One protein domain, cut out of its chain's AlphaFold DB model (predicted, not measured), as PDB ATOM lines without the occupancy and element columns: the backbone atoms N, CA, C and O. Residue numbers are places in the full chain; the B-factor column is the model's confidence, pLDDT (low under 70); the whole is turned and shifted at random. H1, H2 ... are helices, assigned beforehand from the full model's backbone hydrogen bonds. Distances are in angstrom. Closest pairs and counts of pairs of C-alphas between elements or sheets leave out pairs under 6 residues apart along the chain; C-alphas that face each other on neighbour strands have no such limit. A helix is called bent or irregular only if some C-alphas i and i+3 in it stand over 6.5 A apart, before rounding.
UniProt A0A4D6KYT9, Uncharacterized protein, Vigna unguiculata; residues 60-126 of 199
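Overview. This is residues 60 to 126 of the 199 residues of an uncharacterized protein of Vigna unguiculata (UniProt A0A4D6KYT9). Three helices follow one another end to end as an open, angular frame with an empty middle: H1 and H2 make a V, and H3 turns away from the far end of H2 as an L. H1 and H3 stay apart, and the frame has no packed core. The printed part has 67 residues with three named helices, H1, H2 and H3 in that order, no named strand, and the class all helix. It is only just extended, close to loose, with a radius of gyration of the C-alphas of 16.8 A, and its elongated outline spans 51 by 31 by 22 A.

Arrangement. H1, residues 63 to 77, is close to but not clearly touching H2, residues 81 to 100; their closest C-alphas, those of Thr 76 and Lys 84, are 6.8 A apart. Their lines stand at a steep tilt of 47 degrees, opposite ways. H2 and H3, residues 104 to 124, touch only at the corner by their link, and only just, with 3 pairs of C-alphas within 8 A; the closest, those of Leu 98 and Leu 105, are 5.8 A apart. Their lines are about perpendicular, at 85 degrees. H1 and H3 are apart. In H1 and H2 every O i to N i+4 pair is within hydrogen-bond range; in H3, 15 of 17 are.

Along the chain. H1 begins at C-alpha 63 (350.284, 355.262, 325.910) and is 20.6 A long. H2 begins at C-alpha 81 (347.961, 359.180, 298.966) and is 28.1 A long. H3, 29.0 A long, ends at C-alpha 124 (372.476, 374.173, 335.134). It has a kink of 35 degrees near residue 113 and is neither bent nor irregular, but only just: C-alphas 112 and 115 are 6.2 A apart.

Size, cuts and confidence. The two C-alphas farthest apart, those of Asp 81 and Gly 126, are 51.0 A apart. The printed part has no cut, and both links are tight, with 3 residues each. The mean pLDDT of the printed part is 70.5; 34 residues are under 70, among them residues 60 to 71, 101 to 107 and 118 to 126.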
ATOM      1  N   GLU A  60     352.407 351.109 330.992       43.38
ATOM      2  CA  GLU A  60     351.945 352.503 330.839       43.38
ATOM      3  C   GLU A  60     352.890 353.447 330.049       43.38
ATOM      4  O   GLU A  60     352.613 354.628 329.862       43.38
ATOM      5  N   GLN A  61     354.028 352.957 329.555       47.16
ATOM      6  CA  GLN A  61     355.011 353.743 328.799       47.16
ATOM      7  C   GLN A  61     354.700 353.797 327.290       47.16
ATOM      8  O   GLN A  61     355.281 354.604 326.564       47.16
ATOM      9  N   PHE A  62     353.765 352.962 326.821       47.62
ATOM     10  CA  PHE A  62     353.330 352.917 325.423       47.62
ATOM     11  C   PHE A  62     352.137 353.836 325.125       47.62
ATOM     12  O   PHE A  62     351.881 354.112 323.961       47.62
ATOM     13  N   GLU A  63     351.440 354.376 326.129       51.22
ATOM     14  CA  GLU A  63     350.284 355.262 325.910       51.22
ATOM     15  C   GLU A  63     350.704 356.599 325.265       51.22
ATOM     16  O   GLU A  63     350.044 357.112 324.361       51.22
ATOM     17  N   SER A  64     351.891 357.105 325.624       53.09
ATOM     18  CA  SER A  64     352.502 358.267 324.961       53.09
ATOM     19  C   SER A  64     352.901 357.966 323.509       53.09
ATOM     20  O   SER A  64     352.743 358.819 322.635       53.09
ATOM     21  N   ILE A  65     353.348 356.737 323.229       54.81
ATOM     22  CA  ILE A  65     353.700 356.294 321.874       54.81
ATOM     23  C   ILE A  65     352.433 356.057 321.045       54.81
ATOM     24  O   ILE A  65     352.401 356.459 319.889       54.81
ATOM     25  N   GLN A  66     351.364 355.496 321.621       59.03
ATOM     26  CA  GLN A  66     350.069 355.360 320.948       59.03
ATOM     27  C   GLN A  66     349.450 356.720 320.642       59.03
ATOM     28  O   GLN A  66     348.999 356.933 319.523       59.03
ATOM     29  N   SER A  67     349.502 357.671 321.578       62.62
ATOM     30  CA  SER A  67     349.087 359.056 321.321       62.62
ATOM     31  C   SER A  67     349.910 359.690 320.196       62.62
ATOM     32  O   SER A  67     349.352 360.333 319.308       62.62
ATOM     33  N   GLY A  68     351.226 359.451 320.173       63.94
ATOM     34  CA  GLY A  68     352.100 359.879 319.082       63.94
ATOM     35  C   GLY A  68     351.727 359.247 317.738       63.94
ATOM     36  O   GLY A  68     351.645 359.953 316.738       63.94
ATOM     37  N   ILE A  69     351.438 357.945 317.710       65.81
ATOM     38  CA  ILE A  69     351.033 357.215 316.500       65.81
ATOM     39  C   ILE A  69     349.679 357.718 315.992       65.81
ATOM     40  O   ILE A  69     349.572 358.014 314.809       65.81
ATOM     41  N   VAL A  70     348.685 357.911 316.864       69.69
ATOM     42  CA  VAL A  70     347.358 358.442 316.492       69.69
ATOM     43  C   VAL A  70     347.457 359.884 315.986       69.69
ATOM     44  O   VAL A  70     346.746 360.279 315.062       69.69
ATOM     45  N   GLN A  71     348.358 360.696 316.548       69.69
ATOM     46  CA  GLN A  71     348.623 362.044 316.041       69.69
ATOM     47  C   GLN A  71     349.297 362.021 314.668       69.69
ATOM     48  O   GLN A  71     348.914 362.789 313.788       69.69
ATOM     49  N   ILE A  72     350.264 361.126 314.460       71.25
ATOM     50  CA  ILE A  72     350.900 360.933 313.155       71.25
ATOM     51  C   ILE A  72     349.872 360.433 312.145       71.25
ATOM     52  O   ILE A  72     349.850 360.938 311.028       71.25
ATOM     53  N   GLU A  73     348.991 359.509 312.527       72.75
ATOM     54  CA  GLU A  73     347.917 358.991 311.682       72.75
ATOM     55  C   GLU A  73     346.965 360.111 311.258       72.75
ATOM     56  O   GLU A  73     346.784 360.304 310.063       72.75
ATOM     57  N   ARG A  74     346.502 360.968 312.181       74.25
ATOM     58  CA  ARG A  74     345.679 362.147 311.840       74.25
ATOM     59  C   ARG A  74     346.374 363.145 310.913       74.25
ATOM     60  O   ARG A  74     345.748 363.695 310.012       74.25
ATOM     61  N   VAL A  75     347.664 363.404 311.123       69.31
ATOM     62  CA  VAL A  75     348.446 364.295 310.245       69.31
ATOM     63  C   VAL A  75     348.670 363.645 308.874       69.31
ATOM     64  O   VAL A  75     348.680 364.326 307.850       69.31
ATOM     65  N   THR A  76     348.798 362.322 308.844       67.31
ATOM     66  CA  THR A  76     349.014 361.513 307.640       67.31
ATOM     67  C   THR A  76     347.710 361.295 306.863       67.31
ATOM     68  O   THR A  76     347.733 361.204 305.639       67.31
ATOM     69  N   GLU A  77     346.551 361.283 307.521       73.44
ATOM     70  CA  GLU A  77     345.213 361.263 306.916       73.44
ATOM     71  C   GLU A  77     344.915 362.522 306.095       73.44
ATOM     72  O   GLU A  77     344.293 362.415 305.043       73.44
ATOM     73  N   GLY A  78     345.427 363.686 306.508       73.81
ATOM     74  CA  GLY A  78     345.283 364.945 305.765       73.81
ATOM     75  C   GLY A  78     346.171 365.075 304.519       73.81
ATOM     76  O   GLY A  78     346.083 366.073 303.805       73.81
ATOM     77  N   LEU A  79     347.043 364.098 304.254       71.75
ATOM     78  CA  LEU A  79     348.014 364.115 303.162       71.75
ATOM     79  C   LEU A  79     347.553 363.246 301.987       71.75
ATOM     80  O   LEU A  79     346.999 362.166 302.184       71.75
ATOM     81  N   SER A  80     347.817 363.708 300.758       77.56
ATOM     82  CA  SER A  80     347.476 362.952 299.544       77.56
ATOM     83  C   SER A  80     348.143 361.572 299.539       77.56
ATOM     84  O   SER A  80     349.283 361.430 299.988       77.56
ATOM     85  N   ASP A  81     347.463 360.563 298.986       82.94
ATOM     86  CA  ASP A  81     347.961 359.180 298.966       82.94
ATOM     87  C   ASP A  81     349.363 359.078 298.358       82.94
ATOM     88  O   ASP A  81     350.229 358.375 298.875       82.94
ATOM     89  N   VAL A  82     349.637 359.865 297.315       85.31
ATOM     90  CA  VAL A  82     350.952 359.936 296.662       85.31
ATOM     91  C   VAL A  82     352.037 360.408 297.633       85.31
ATOM     92  O   VAL A  82     353.134 359.856 297.668       85.31
ATOM     93  N   GLN A  83     351.729 361.399 298.467       82.12
ATOM     94  CA  GLN A  83     352.660 361.948 299.447       82.12
ATOM     95  C   GLN A  83     352.903 360.975 300.608       82.12
ATOM     96  O   GLN A  83     354.034 360.873 301.083       82.12
ATOM     97  N   LYS A  84     351.887 360.198 301.007       84.62
ATOM     98  CA  LYS A  84     352.031 359.109 301.989       84.62
ATOM     99  C   LYS A  84     353.012 358.059 301.483       84.62
ATOM    100  O   LYS A  84     353.952 357.724 302.195       84.62
ATOM    101  N   TRP A  85     352.857 357.611 300.235       85.44
ATOM    102  CA  TRP A  85     353.782 356.663 299.609       85.44
ATOM    103  C   TRP A  85     355.206 357.214 299.512       85.44
ATOM    104  O   TRP A  85     356.154 356.491 299.806       85.44
ATOM    105  N   VAL A  86     355.376 358.496 299.179       87.38
ATOM    106  CA  VAL A  86     356.697 359.145 299.151       87.38
ATOM    107  C   VAL A  86     357.341 359.164 300.537       87.38
ATOM    108  O   VAL A  86     358.507 358.798 300.660       87.38
ATOM    109  N   VAL A  87     356.601 359.534 301.585       85.56
ATOM    110  CA  VAL A  87     357.109 359.534 302.969       85.56
ATOM    111  C   VAL A  87     357.450 358.117 303.427       85.56
ATOM    112  O   VAL A  87     358.479 357.918 304.067       85.56
ATOM    113  N   LEU A  88     356.645 357.121 303.057       86.69
ATOM    114  CA  LEU A  88     356.861 355.718 303.415       86.69
ATOM    115  C   LEU A  88     358.098 355.142 302.708       86.69
ATOM    116  O   LEU A  88     358.932 354.501 303.344       86.69
ATOM    117  N   VAL A  89     358.277 355.438 301.416       89.75
ATOM    118  CA  VAL A  89     359.459 355.035 300.638       89.75
ATOM    119  C   VAL A  89     360.711 355.758 301.127       89.75
ATOM    120  O   VAL A  89     361.741 355.124 301.333       89.75
ATOM    121  N   PHE A  90     360.640 357.071 301.353       88.38
ATOM    122  CA  PHE A  90     361.777 357.861 301.817       88.38
ATOM    123  C   PHE A  90     362.166 357.502 303.252       88.38
ATOM    124  O   PHE A  90     363.349 357.330 303.542       88.38
ATOM    125  N   GLY A  91     361.184 357.322 304.136       87.81
ATOM    126  CA  GLY A  91     361.377 356.847 305.502       87.81
ATOM    127  C   GLY A  91     361.951 355.435 305.531       87.81
ATOM    128  O   GLY A  91     362.926 355.194 306.234       87.81
ATOM    129  N   GLY A  92     361.429 354.529 304.700       88.81
ATOM    130  CA  GLY A  92     361.942 353.168 304.550       88.81
ATOM    131  C   GLY A  92     363.375 353.133 304.019       88.81
ATOM    132  O   GLY A  92     364.223 352.454 304.588       88.81
ATOM    133  N   LEU A  93     363.688 353.914 302.984       85.88
ATOM    134  CA  LEU A  93     365.039 353.999 302.426       85.88
ATOM    135  C   LEU A  93     366.018 354.633 303.419       85.88
ATOM    136  O   LEU A  93     367.134 354.146 303.579       85.88
ATOM    137  N   THR A  94     365.579 355.671 304.132       83.06
ATOM    138  CA  THR A  94     366.340 356.311 305.212       83.06
ATOM    139  C   THR A  94     366.598 355.319 306.345       83.06
ATOM    140  O   THR A  94     367.729 355.204 306.809       83.06
ATOM    141  N   TRP A  95     365.599 354.525 306.732       82.81
ATOM    142  CA  TRP A  95     365.721 353.471 307.737       82.81
ATOM    143  C   TRP A  95     366.692 352.364 307.309       82.81
ATOM    144  O   TRP A  95     367.575 351.970 308.073       82.81
ATOM    145  N   ILE A  96     366.593 351.896 306.065       82.81
ATOM    146  CA  ILE A  96     367.508 350.901 305.488       82.81
ATOM    147  C   ILE A  96     368.937 351.462 305.423       82.81
ATOM    148  O   ILE A  96     369.886 350.782 305.802       82.81
ATOM    149  N   TYR A  97     369.107 352.720 305.018       78.56
ATOM    150  CA  TYR A  97     370.408 353.392 304.961       78.56
ATOM    151  C   TYR A  97     371.045 353.551 306.351       78.56
ATOM    152  O   TYR A  97     372.239 353.303 306.532       78.56
ATOM    153  N   LEU A  98     370.236 353.911 307.349       71.88
ATOM    154  CA  LEU A  98     370.651 354.077 308.742       71.88
ATOM    155  C   LEU A  98     370.984 352.743 309.422       71.88
ATOM    156  O   LEU A  98     371.907 352.690 310.232       71.88
ATOM    157  N   THR A  99     370.276 351.663 309.084       71.75
ATOM    158  CA  THR A  99     370.538 350.318 309.630       71.75
ATOM    159  C   THR A  99     371.696 349.609 308.926       71.75
ATOM    160  O   THR A  99     372.422 348.853 309.569       71.75
ATOM    161  N   ALA A 100     371.955 349.908 307.649       76.50
ATOM    162  CA  ALA A 100     373.121 349.406 306.918       76.50
ATOM    163  C   ALA A 100     374.461 349.954 307.451       76.50
ATOM    164  O   ALA A 100     375.503 349.324 307.264       76.50
ATOM    165  N   ARG A 101     374.459 351.117 308.122       66.81
ATOM    166  CA  ARG A 101     375.644 351.706 308.767       66.81
ATOM    167  C   ARG A 101     375.409 351.907 310.268       66.81
ATOM    168  O   ARG A 101     374.987 352.994 310.678       66.81
ATOM    169  N   PRO A 102     375.723 350.899 311.105       59.66
ATOM    170  CA  PRO A 102     375.564 351.008 312.550       59.66
ATOM    171  C   PRO A 102     376.487 352.113 313.084       59.66
ATOM    172  O   PRO A 102     377.706 351.973 313.083       59.66
ATOM    173  N   GLY A 103     375.898 353.244 313.479       63.88
ATOM    174  CA  GLY A 103     376.616 354.412 314.005       63.88
ATOM    175  C   GLY A 103     376.093 355.762 313.509       63.88
ATOM    176  O   GLY A 103     376.217 356.751 314.224       63.88
ATOM    177  N   VAL A 104     375.436 355.818 312.344       68.62
ATOM    178  CA  VAL A 104     374.872 357.079 311.813       68.62
ATOM    179  C   VAL A 104     373.632 357.505 312.601       68.62
ATOM    180  O   VAL A 104     373.488 358.678 312.931       68.62
ATOM    181  N   LEU A 105     372.769 356.549 312.963       67.38
ATOM    182  CA  LEU A 105     371.551 356.818 313.735       67.38
ATOM    183  C   LEU A 105     371.876 357.316 315.151       67.38
ATOM    184  O   LEU A 105     371.357 358.337 315.587       67.38
ATOM    185  N   VAL A 106     372.789 356.624 315.838       65.25
ATOM    186  CA  VAL A 106     373.229 356.995 317.190       65.25
ATOM    187  C   VAL A 106     373.978 358.327 317.168       65.25
ATOM    188  O   VAL A 106     373.720 359.166 318.019       65.25
ATOM    189  N   GLY A 107     374.834 358.568 316.167       68.31
ATOM    190  CA  GLY A 107     375.558 359.833 316.028       68.31
ATOM    191  C   GLY A 107     374.659 361.029 315.704       68.31
ATOM    192  O   GLY A 107     374.884 362.114 316.229       68.31
ATOM    193  N   ALA A 108     373.616 360.847 314.885       74.31
ATOM    194  CA  ALA A 108     372.643 361.905 314.611       74.31
ATOM    195  C   ALA A 108     371.815 362.242 315.861       74.31
ATOM    196  O   ALA A 108     371.627 363.413 316.183       74.31
ATOM    197  N   ILE A 109     371.367 361.228 316.601       72.50
ATOM    198  CA  ILE A 109     370.657 361.430 317.868       72.50
ATOM    199  C   ILE A 109     371.572 362.134 318.881       72.50
ATOM    200  O   ILE A 109     371.157 363.103 319.506       72.50
ATOM    201  N   ASP A 110     372.831 361.716 318.998       70.75
ATOM    202  CA  ASP A 110     373.791 362.319 319.925       70.75
ATOM    203  C   ASP A 110     374.104 363.784 319.582       70.75
ATOM    204  O   ASP A 110     374.040 364.662 320.444       70.75
ATOM    205  N   ALA A 111     374.310 364.088 318.299       73.44
ATOM    206  CA  ALA A 111     374.605 365.444 317.844       73.44
ATOM    207  C   ALA A 111     373.433 366.425 318.023       73.44
ATOM    208  O   ALA A 111     373.666 367.596 318.321       73.44
ATOM    209  N   TYR A 112     372.186 365.977 317.845       68.88
ATOM    210  CA  TYR A 112     371.015 366.864 317.891       68.88
ATOM    211  C   TYR A 112     370.277 366.864 319.236       68.88
ATOM    212  O   TYR A 112     369.673 367.879 319.576       68.88
ATOM    213  N   LEU A 113     370.323 365.778 320.015       74.44
ATOM    214  CA  LEU A 113     369.664 365.685 321.327       74.44
ATOM    215  C   LEU A 113     370.656 365.736 322.485       74.44
ATOM    216  O   LEU A 113     370.443 366.500 323.425       74.44
ATOM    217  N   LEU A 114     371.736 364.951 322.437       64.44
ATOM    218  CA  LEU A 114     372.673 364.894 323.559       64.44
ATOM    219  C   LEU A 114     373.580 366.123 323.622       64.44
ATOM    220  O   LEU A 114     373.797 366.621 324.721       64.44
ATOM    221  N   ALA A 115     374.045 366.682 322.503       66.44
ATOM    222  CA  ALA A 115     374.927 367.854 322.539       66.44
ATOM    223  C   ALA A 115     374.269 369.105 323.176       66.44
ATOM    224  O   ALA A 115     374.895 369.726 324.044       66.44
ATOM    225  N   PRO A 116     373.007 369.468 322.857       64.62
ATOM    226  CA  PRO A 116     372.317 370.557 323.551       64.62
ATOM    227  C   PRO A 116     371.990 370.213 325.005       64.62
ATOM    228  O   PRO A 116     372.070 371.081 325.873       64.62
ATOM    229  N   LEU A 117     371.647 368.953 325.285       70.00
ATOM    230  CA  LEU A 117     371.317 368.505 326.635       70.00
ATOM    231  C   LEU A 117     372.548 368.508 327.547       70.00
ATOM    232  O   LEU A 117     372.455 368.919 328.697       70.00
ATOM    233  N   GLN A 118     373.712 368.125 327.031       65.25
ATOM    234  CA  GLN A 118     374.979 368.138 327.754       65.25
ATOM    235  C   GLN A 118     375.423 369.572 328.050       65.25
ATOM    236  O   GLN A 118     375.800 369.868 329.178       65.25
ATOM    237  N   LEU A 119     375.269 370.492 327.090       63.28
ATOM    238  CA  LEU A 119     375.509 371.921 327.302       63.28
ATOM    239  C   LEU A 119     374.505 372.547 328.289       63.28
ATOM    240  O   LEU A 119     374.877 373.396 329.103       63.28
ATOM    241  N   GLY A 120     373.239 372.133 328.226       65.94
ATOM    242  CA  GLY A 120     372.173 372.598 329.112       65.94
ATOM    243  C   GLY A 120     372.361 372.123 330.551       65.94
ATOM    244  O   GLY A 120     372.318 372.931 331.478       65.94
ATOM    245  N   LEU A 121     372.652 370.835 330.743       64.75
ATOM    246  CA  LEU A 121     372.973 370.256 332.047       64.75
ATOM    247  C   LEU A 121     374.277 370.836 332.603       64.75
ATOM    248  O   LEU A 121     374.304 371.209 333.771       64.75
ATOM    249  N   ASP A 122     375.315 371.023 331.785       60.28
ATOM    250  CA  ASP A 122     376.553 371.682 332.226       60.28
ATOM    251  C   ASP A 122     376.339 373.153 332.616       60.28
ATOM    252  O   ASP A 122     377.040 373.675 333.491       60.28
ATOM    253  N   SER A 123     375.357 373.824 332.009       59.47
ATOM    254  CA  SER A 123     374.974 375.195 332.362       59.47
ATOM    255  C   SER A 123     374.164 375.260 333.661       59.47
ATOM    256  O   SER A 123     374.357 376.186 334.446       59.47
ATOM    257  N   LEU A 124     373.304 374.268 333.923       58.19
ATOM    258  CA  LEU A 124     372.476 374.173 335.134       58.19
ATOM    259  C   LEU A 124     373.248 373.649 336.352       58.19
ATOM    260  O   LEU A 124     373.051 374.136 337.461       58.19
ATOM    261  N   VAL A 125     374.164 372.698 336.153       58.34
ATOM    262  CA  VAL A 125     375.023 372.126 337.208       58.34
ATOM    263  C   VAL A 125     376.075 373.138 337.690       58.34
ATOM    264  O   VAL A 125     376.785 372.894 338.663       58.34
ATOM    265  N   GLY A 126     376.184 374.313 337.058       57.50
ATOM    266  CA  GLY A 126     376.958 375.443 337.584       57.50
ATOM    267  C   GLY A 126     378.475 375.228 337.586       57.50
ATOM    268  O   GLY A 126     379.224 376.094 338.036       57.50
TER     269      GLY A 126